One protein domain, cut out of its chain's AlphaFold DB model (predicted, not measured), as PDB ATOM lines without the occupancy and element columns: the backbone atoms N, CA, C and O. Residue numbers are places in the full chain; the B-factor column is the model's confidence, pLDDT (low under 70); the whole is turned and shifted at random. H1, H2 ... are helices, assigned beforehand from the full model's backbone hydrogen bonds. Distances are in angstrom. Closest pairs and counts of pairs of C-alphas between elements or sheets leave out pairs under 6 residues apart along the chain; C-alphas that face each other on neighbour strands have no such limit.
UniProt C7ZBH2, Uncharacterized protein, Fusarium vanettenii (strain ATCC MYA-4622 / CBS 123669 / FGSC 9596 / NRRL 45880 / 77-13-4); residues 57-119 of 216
ATOM      1  N   ASP A  57      46.796 -52.761  90.485       91.50
ATOM      2  CA  ASP A  57      45.785 -53.732  90.897       91.50
ATOM      3  C   ASP A  57      44.387 -53.258  90.439       91.50
ATOM      4  O   ASP A  57      43.997 -52.131  90.773       91.50
ATOM      5  N   PRO A  58      43.625 -54.059  89.668       92.94
ATOM      6  CA  PRO A  58      42.301 -53.661  89.195       92.94
ATOM      7  C   PRO A  58      41.363 -53.272  90.344       92.94
ATOM      8  O   PRO A  58      40.622 -52.297  90.216       92.94
ATOM      9  N   ALA A  59      41.457 -53.935  91.502       93.94
ATOM     10  CA  ALA A  59      40.649 -53.586  92.672       93.94
ATOM     11  C   ALA A  59      41.011 -52.195  93.228       93.94
ATOM     12  O   ALA A  59      40.148 -51.429  93.671       93.94
ATOM     13  N   PHE A  60      42.291 -51.823  93.174       93.69
ATOM     14  CA  PHE A  60      42.721 -50.474  93.530       93.69
ATOM     15  C   PHE A  60      42.142 -49.434  92.564       93.69
ATOM     16  O   PHE A  60      41.653 -48.394  93.009       93.69
ATOM     17  N   VAL A  61      42.146 -49.721  91.261       94.38
ATOM     18  CA  VAL A  61      41.583 -48.814  90.252       94.38
ATOM     19  C   VAL A  61      40.085 -48.617  90.478       94.38
ATOM     20  O   VAL A  61      39.643 -47.473  90.560       94.38
ATOM     21  N   GLU A  62      39.321 -49.693  90.662       96.25
ATOM     22  CA  GLU A  62      37.875 -49.631  90.919       96.25
ATOM     23  C   GLU A  62      37.541 -48.854  92.201       96.25
ATOM     24  O   GLU A  62      36.675 -47.977  92.226       96.25
ATOM     25  N   THR A  63      38.265 -49.113  93.289       96.75
ATOM     26  CA  THR A  63      38.025 -48.384  94.544       96.75
ATOM     27  C   THR A  63      38.399 -46.907  94.438       96.75
ATOM     28  O   THR A  63      37.755 -46.058  95.067       96.75
ATOM     29  N   LEU A  64      39.427 -46.574  93.654       96.31
ATOM     30  CA  LEU A  64      39.826 -45.198  93.400       96.31
ATOM     31  C   LEU A  64      38.785 -44.469  92.547       96.31
ATOM     32  O   LEU A  64      38.381 -43.366  92.923       96.31
ATOM     33  N   THR A  65      38.319 -45.074  91.452       96.38
ATOM     34  CA  THR A  65      37.306 -44.469  90.573       96.38
ATOM     35  C   THR A  65      36.016 -44.202  91.338       96.38
ATOM     36  O   THR A  65      35.543 -43.064  91.346       96.38
ATOM     37  N   GLU A  66      35.522 -45.168  92.116       96.88
ATOM     38  CA  GLU A  66      34.342 -44.965  92.962       96.88
ATOM     39  C   GLU A  66      34.506 -43.802  93.951       96.88
ATOM     40  O   GLU A  66      33.567 -43.043  94.226       96.88
ATOM     41  N   ARG A  67      35.686 -43.680  94.570       96.06
ATOM     42  CA  ARG A  67      35.962 -42.602  95.531       96.06
ATOM     43  C   ARG A  67      35.993 -41.248  94.835       96.06
ATOM     44  O   ARG A  67      35.442 -40.289  95.380       96.06
ATOM     45  N   LEU A  68      36.597 -41.174  93.653       96.12
ATOM     46  CA  LEU A  68      36.639 -39.961  92.840       96.12
ATOM     47  C   LEU A  68      35.241 -39.535  92.393       96.12
ATOM     48  O   LEU A  68      34.886 -38.368  92.559       96.12
ATOM     49  N   GLU A  69      34.406 -40.467  91.944       96.50
ATOM     50  CA  GLU A  69      33.012 -40.187  91.588       96.50
ATOM     51  C   GLU A  69      32.209 -39.656  92.781       96.50
ATOM     52  O   GLU A  69      31.503 -38.648  92.676       96.50
ATOM     53  N   LYS A  70      32.361 -40.279  93.957       95.50
ATOM     54  CA  LYS A  70      31.722 -39.815  95.200       95.50
ATOM     55  C   LYS A  70      32.169 -38.398  95.567       95.50
ATOM     56  O   LYS A  70      31.347 -37.604  96.036       95.50
ATOM     57  N   LEU A  71      33.446 -38.063  95.375       93.56
ATOM     58  CA  LEU A  71      33.966 -36.713  95.615       93.56
ATOM     59  C   LEU A  71      33.425 -35.704  94.599       93.56
ATOM     60  O   LEU A  71      32.953 -34.642  95.011       93.56
ATOM     61  N   ALA A  72      33.407 -36.051  93.312       93.56
ATOM     62  CA  ALA A  72      32.854 -35.209  92.254       93.56
ATOM     63  C   ALA A  72      31.367 -34.911  92.494       93.56
ATOM     64  O   ALA A  72      30.932 -33.761  92.416       93.56
ATOM     65  N   TRP A  73      30.588 -35.924  92.884       94.69
ATOM     66  CA  TRP A  73      29.178 -35.753  93.222       94.69
ATOM     67  C   TRP A  73      28.972 -34.825  94.426       94.69
ATOM     68  O   TRP A  73      28.128 -33.926  94.384       94.69
ATOM     69  N   ARG A  74      29.778 -34.981  95.486       93.06
ATOM     70  CA  ARG A  74      29.745 -34.073  96.646       93.06
ATOM     71  C   ARG A  74      30.095 -32.643  96.251       93.06
ATOM     72  O   ARG A  74      29.419 -31.722  96.702       93.06
ATOM     73  N   GLN A  75      31.105 -32.453  95.407       93.38
ATOM     74  CA  GLN A  75      31.491 -31.126  94.935       93.38
ATOM     75  C   GLN A  75      30.376 -30.489  94.103       93.38
ATOM     76  O   GLN A  75      30.034 -29.332  94.331       93.38
ATOM     77  N   ARG A  76      29.715 -31.259  93.233       93.88
ATOM     78  CA  ARG A  76      28.558 -30.787  92.464       93.88
ATOM     79  C   ARG A  76      27.408 -30.324  93.361       93.88
ATOM     80  O   ARG A  76      26.810 -29.285  93.100       93.88
ATOM     81  N   ILE A  77      27.112 -31.055  94.436       92.44
ATOM     82  CA  ILE A  77      26.113 -30.619  95.424       92.44
ATOM     83  C   ILE A  77      26.530 -29.300  96.064       92.44
ATOM     84  O   ILE A  77      25.706 -28.399  96.182       92.44
ATOM     85  N   ARG A  78      27.797 -29.169  96.466       93.00
ATOM     86  CA  ARG A  78      28.298 -27.937  97.087       93.00
ATOM     87  C   ARG A  78      28.184 -26.747  96.143       93.00
ATOM     88  O   ARG A  78      27.689 -25.714  96.573       93.00
ATOM     89  N   ILE A  79      28.550 -26.917  94.875       92.19
ATOM     90  CA  ILE A  79      28.390 -25.888  93.839       92.19
ATOM     91  C   ILE A  79      26.920 -25.472  93.711       92.19
ATOM     92  O   ILE A  79      26.612 -24.285  93.680       92.19
ATOM     93  N   ASN A  80      25.997 -26.435  93.702       90.69
ATOM     94  CA  ASN A  80      24.568 -26.135  93.598       90.69
ATOM     95  C   ASN A  80      24.020 -25.391  94.827       90.69
ATOM     96  O   ASN A  80      23.141 -24.546  94.680       90.69
ATOM     97  N   VAL A  81      24.502 -25.722  96.028       90.50
ATOM     98  CA  VAL A  81      23.995 -25.151  97.287       90.50
ATOM     99  C   VAL A  81      24.623 -23.791  97.583       90.50
ATOM    100  O   VAL A  81      23.911 -22.862  97.946       90.50
ATOM    101  N   TYR A  82      25.942 -23.675  97.451       91.44
ATOM    102  CA  TYR A  82      26.696 -22.501  97.892       91.44
ATOM    103  C   TYR A  82      27.139 -21.587  96.743       91.44
ATOM    104  O   TYR A  82      27.520 -20.448  96.991       91.44
ATOM    105  N   GLY A  83      27.086 -22.062  95.497       90.25
ATOM    106  CA  GLY A  83      27.708 -21.409  94.344       90.25
ATOM    107  C   GLY A  83      29.102 -21.964  94.035       90.25
ATOM    108  O   GLY A  83      29.714 -22.642  94.863       90.25
ATOM    109  N   VAL A  84      29.581 -21.694  92.817       91.38
ATOM    110  CA  VAL A  84      30.880 -22.174  92.309       91.38
ATOM    111  C   VAL A  84      32.020 -21.616  93.159       91.38
ATOM    112  O   VAL A  84      32.740 -22.393  93.781       91.38
ATOM    113  N   ASP A  85      32.088 -20.290  93.288       90.69
ATOM    114  CA  ASP A  85      33.186 -19.580  93.953       90.69
ATOM    115  C   ASP A  85      33.406 -20.069  95.394       90.69
ATOM    116  O   ASP A  85      34.516 -20.410  95.798       90.69
ATOM    117  N   PHE A  86      32.320 -20.210  96.163       92.12
ATOM    118  CA  PHE A  86      32.396 -20.684  97.547       92.12
ATOM    119  C   PHE A  86      32.782 -22.168  97.646       92.12
ATOM    120  O   PHE A  86      33.473 -22.591  98.578       92.12
ATOM    121  N   ALA A  87      32.308 -22.995  96.710       91.06
ATOM    122  CA  ALA A  87      32.612 -24.420  96.703       91.06
ATOM    123  C   ALA A  87      34.072 -24.708  96.312       91.06
ATOM    124  O   ALA A  87      34.604 -25.737  96.745       91.06
ATOM    125  N   GLU A  88      34.694 -23.837  95.514       90.88
ATOM    126  CA  GLU A  88      36.103 -23.918  95.112       90.88
ATOM    127  C   GLU A  88      37.052 -23.377  96.182       90.88
ATOM    128  O   GLU A  88      38.069 -24.009  96.463       90.88
ATOM    129  N   GLU A  89      36.696 -22.269  96.835       92.19
ATOM    130  CA  GLU A  89      37.517 -21.658  97.886       92.19
ATOM    131  C   GLU A  89      37.720 -22.601  99.084       92.19
ATOM    132  O   GLU A  89      38.814 -22.705  99.646       92.19
ATOM    133  N   TRP A  90      36.670 -23.334  99.469       89.25
ATOM    134  CA  TRP A  90      36.697 -24.164 100.670       89.25
ATOM    135  C   TRP A  90      36.755 -25.662 100.352       89.25
ATOM    136  O   TRP A  90      35.900 -26.172  99.624       89.25
ATOM    137  N   PRO A  91      37.651 -26.438 100.990       87.69
ATOM    138  CA  PRO A  91      37.649 -27.895 100.874       87.69
ATOM    139  C   PRO A  91      36.384 -28.517 101.477       87.69
ATOM    140  O   PRO A  91      35.890 -28.061 102.511       87.69
ATOM    141  N   ILE A  92      35.927 -29.645 100.915       83.69
ATOM    142  CA  ILE A  92      34.706 -30.363 101.339       83.69
ATOM    143  C   ILE A  92      34.667 -30.619 102.858       83.69
ATOM    144  O   ILE A  92      33.619 -30.478 103.486       83.69
ATOM    145  N   SER A  93      35.800 -30.983 103.463       83.81
ATOM    146  CA  SER A  93      35.905 -31.319 104.890       83.81
ATOM    147  C   SER A  93      36.154 -30.124 105.815       83.81
ATOM    148  O   SER A  93      36.077 -30.289 107.031       83.81
ATOM    149  N   ARG A  94      36.470 -28.943 105.272       86.19
ATOM    150  CA  ARG A  94      36.916 -27.773 106.049       86.19
ATOM    151  C   ARG A  94      36.011 -26.550 105.924       86.19
ATOM    152  O   ARG A  94      36.327 -25.524 106.508       86.19
ATOM    153  N   THR A  95      34.885 -26.659 105.221       86.56
ATOM    154  CA  THR A  95      33.887 -25.584 105.122       86.56
ATOM    155  C   THR A  95      33.330 -25.203 106.508       86.56
ATOM    156  O   THR A  95      32.669 -26.038 107.137       86.56
ATOM    157  N   PRO A  96      33.547 -23.970 107.010       90.00
ATOM    158  CA  PRO A  96      32.953 -23.514 108.266       90.00
ATOM    159  C   PRO A  96      31.429 -23.419 108.133       90.00
ATOM    160  O   PRO A  96      30.921 -22.869 107.158       90.00
ATOM    161  N   ARG A  97      30.683 -23.938 109.118       87.50
ATOM    162  CA  ARG A  97      29.211 -24.036 109.028       87.50
ATOM    163  C   ARG A  97      28.518 -22.686 108.860       87.50
ATOM    164  O   ARG A  97      27.647 -22.578 108.011       87.50
ATOM    165  N   LEU A  98      28.932 -21.675 109.626       90.88
ATOM    166  CA  LEU A  98      28.323 -20.342 109.574       90.88
ATOM    167  C   LEU A  98      28.459 -19.714 108.181       90.88
ATOM    168  O   LEU A  98      27.482 -19.223 107.629       90.88
ATOM    169  N   LEU A  99      29.649 -19.811 107.579       88.56
ATOM    170  CA  LEU A  99      29.894 -19.309 106.227       88.56
ATOM    171  C   LEU A  99      29.119 -20.104 105.173       88.56
ATOM    172  O   LEU A  99      28.611 -19.530 104.219       88.56
ATOM    173  N   ALA A 100      28.997 -21.421 105.354       88.88
ATOM    174  CA  ALA A 100      28.220 -22.262 104.450       88.88
ATOM    175  C   ALA A 100      26.721 -21.917 104.488       88.88
ATOM    176  O   ALA A 100      26.072 -21.877 103.445       88.88
ATOM    177  N   GLU A 101      26.167 -21.653 105.672       91.81
ATOM    178  CA  GLU A 101      24.778 -21.209 105.833       91.81
ATOM    179  C   GLU A 101      24.554 -19.836 105.194       91.81
ATOM    180  O   GLU A 101      23.575 -19.648 104.473       91.81
ATOM    181  N   GLU A 102      25.489 -18.907 105.388       92.69
ATOM    182  CA  GLU A 102      25.428 -17.587 104.767       92.69
ATOM    183  C   GLU A 102      25.516 -17.666 103.235       92.69
ATOM    184  O   GLU A 102      24.692 -17.070 102.540       92.69
ATOM    185  N   ALA A 103      26.460 -18.436 102.692       90.25
ATOM    186  CA  ALA A 103      26.601 -18.640 101.250       90.25
ATOM    187  C   ALA A 103      25.350 -19.293 100.642       90.25
ATOM    188  O   ALA A 103      24.865 -18.854  99.599       90.25
ATOM    189  N   ALA A 104      24.778 -20.291 101.324       91.12
ATOM    190  CA  ALA A 104      23.522 -20.907 100.904       91.12
ATOM    191  C   ALA A 104      22.366 -19.895 100.904       91.12
ATOM    192  O   ALA A 104      21.613 -19.825  99.934       91.12
ATOM    193  N   ALA A 105      22.245 -19.073 101.951       93.06
ATOM    194  CA  ALA A 105      21.220 -18.034 102.027       93.06
ATOM    195  C   ALA A 105      21.380 -16.987 100.915       93.06
ATOM    196  O   ALA A 105      20.397 -16.616 100.275       93.06
ATOM    197  N   ARG A 106      22.617 -16.557 100.623       90.44
ATOM    198  CA  ARG A 106      22.916 -15.642  99.507       90.44
ATOM    199  C   ARG A 106      22.505 -16.245  98.165       90.44
ATOM    200  O   ARG A 106      21.901 -15.548  97.352       90.44
ATOM    201  N   ARG A 107      22.789 -17.532  97.940       89.25
ATOM    202  CA  ARG A 107      22.405 -18.236  96.710       89.25
ATOM    203  C   ARG A 107      20.891 -18.350  96.564       89.25
ATOM    204  O   ARG A 107      20.381 -18.103  95.479       89.25
ATOM    205  N   ILE A 108      20.182 -18.689  97.640       89.62
ATOM    206  CA  ILE A 108      18.715 -18.758  97.646       89.62
ATOM    207  C   ILE A 108      18.122 -17.380  97.348       89.62
ATOM    208  O   ILE A 108      17.313 -17.269  96.441       89.62
ATOM    209  N   ALA A 109      18.589 -16.327  98.021       89.69
ATOM    210  CA  ALA A 109      18.107 -14.966  97.785       89.69
ATOM    211  C   ALA A 109      18.385 -14.475  96.352       89.69
ATOM    212  O   ALA A 109      17.597 -13.713  95.799       89.69
ATOM    213  N   PHE A 110      19.504 -14.888  95.750       86.94
ATOM    214  CA  PHE A 110      19.803 -14.611  94.344       86.94
ATOM    215  C   PHE A 110      18.826 -15.340  93.413       86.94
ATOM    216  O   PHE A 110      18.212 -14.711  92.561       86.94
ATOM    217  N   LEU A 111      18.615 -16.642  93.635       85.62
ATOM    218  CA  LEU A 111      17.669 -17.432  92.848       85.62
ATOM    219  C   LEU A 111      16.232 -16.937  92.998       85.62
ATOM    220  O   LEU A 111      15.519 -16.900  92.009       85.62
ATOM    221  N   GLU A 112      15.801 -16.551  94.198       87.06
ATOM    222  CA  GLU A 112      14.479 -15.961  94.423       87.06
ATOM    223  C   GLU A 112      14.322 -14.671  93.619       87.06
ATOM    224  O   GLU A 112      13.332 -14.518  92.915       87.06
ATOM    225  N   LYS A 113      15.310 -13.769  93.651       84.88
ATOM    226  CA  LYS A 113      15.278 -12.534  92.850       84.88
ATOM    227  C   LYS A 113      15.187 -12.821  91.352       84.88
ATOM    228  O   LYS A 113      14.342 -12.224  90.695       84.88
ATOM    229  N   ASP A 114      15.997 -13.742  90.841       78.19
ATOM    230  CA  ASP A 114      15.985 -14.116  89.423       78.19
ATOM    231  C   ASP A 114      14.674 -14.812  89.025       78.19
ATOM    232  O   ASP A 114      14.053 -14.460  88.027       78.19
ATOM    233  N   LEU A 115      14.176 -15.735  89.852       69.19
ATOM    234  CA  LEU A 115      12.889 -16.404  89.638       69.19
ATOM    235  C   LEU A 115      11.714 -15.422  89.705       69.19
ATOM    236  O   LEU A 115      10.740 -15.596  88.976       69.19
ATOM    237  N   HIS A 116      11.778 -14.390  90.550       63.19
ATOM    238  CA  HIS A 116      10.760 -13.341  90.609       63.19
ATOM    239  C   HIS A 116      10.761 -12.442  89.365       63.19
ATOM    240  O   HIS A 116       9.699 -11.930  89.007       63.19
ATOM    241  N   LEU A 117      11.898 -12.286  88.679       59.72
ATOM    242  CA  LEU A 117      11.958 -11.595  87.386       59.72
ATOM    243  C   LEU A 117      11.239 -12.402  86.290       59.72
ATOM    244  O   LEU A 117      10.516 -11.816  85.485       59.72
ATOM    245  N   ASP A 118      11.327 -13.733  86.335       55.44
ATOM    246  CA  ASP A 118      10.648 -14.627  85.384       55.44
ATOM    247  C   ASP A 118       9.181 -14.937  85.759       55.44
ATOM    248  O   ASP A 118       8.368 -15.294  84.904       55.44
ATOM    249  N   SER A 119       8.794 -14.755  87.028       54.62
ATOM    250  CA  SER A 119       7.445 -15.064  87.546       54.62
ATOM    251  C   SER A 119       6.413 -13.946  87.351       54.62
ATOM    252  O   SER A 119       5.315 -14.016  87.904       54.62
TER     253      SER A 119
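Overview. This is residues 57 to 119 of the 216 residues of an uncharacterized protein of Fusarium vanettenii (strain ATCC MYA-4622 / CBS 123669 / FGSC 9596 / NRRL 45880 / 77-13-4) (UniProt C7ZBH2). A long straight helix, H1, meets the first half of a second long helix, H3, with its last residues, so that the two make a wide, open angle, and the short helix H2 is tucked in beside the end of H1. The end of H1, H2, the link of residues 90 to 96 and the first half of H3 make a small compact body, from which two arms stick out: residues 57 to 70, mostly of H1, and residues 109 to 119, mostly of H3. The printed part has 63 residues with three named helices, H1, H2 and H3 in that order, and no named strand; its class is all helix. It is only just loose, close to extended, with a radius of gyration of the C-alphas of 15.8 A, and its C-alphas span 54 by 27 by 13 A, an outline that is only just flat.

Arrangement. H1, residues 58 to 82, is the longest helix. With residues 81 to 82 alone it touches residues 100 to 107 of H3, which is residues 97 to 118. Their closest C-alphas are those of Tyr 82 and Ala 104, 4.7 A apart. The two run the same way at a steep tilt of 63 degrees. With residues 75 to 79 alone H1 touches H2, residues 84 to 89; the closest C-alphas are those of Ile 79 and Ala 87, 5.3 A apart. H1 and H2 run opposite ways at a steep tilt of 65 degrees. H2 and H3 are close but not clearly touching, with the C-alphas of Phe 86 and Ala 103 the closest at 7.2 A. They run opposite ways at a shallow tilt of 14 degrees. In H1, H2 and H3 every O i to N i+4 pair is within hydrogen-bond range.

Along the chain. H1 has 25 residues and measures 35.9 A from its first to its last C-alpha, from C-alpha 58 at (42.301, -53.661, 89.195) to C-alpha 82 at (26.696, -22.501, 97.892). H2 has 6 residues, Val 84 to Glu 89. H3 has 22 residues, Arg 97 to Asp 118, and measures 31.5 A, ending with C-alpha 118 at (10.648, -14.627, 85.384).

Size, cuts and confidence. The two C-alphas farthest apart are those of Asp 57 and Ser 119, at 54.6 A. Without the two stretches that stand free, the body has 38 residues and spans 23 by 18 by 12 A. The printed part has no cut. The link from H1 to H2 is tight, with 1 residue, and the link from H2 to H3 is short, with 7 residues. The mean pLDDT of the printed part of this model is 88.7, and residues 115 to 119 are under 70.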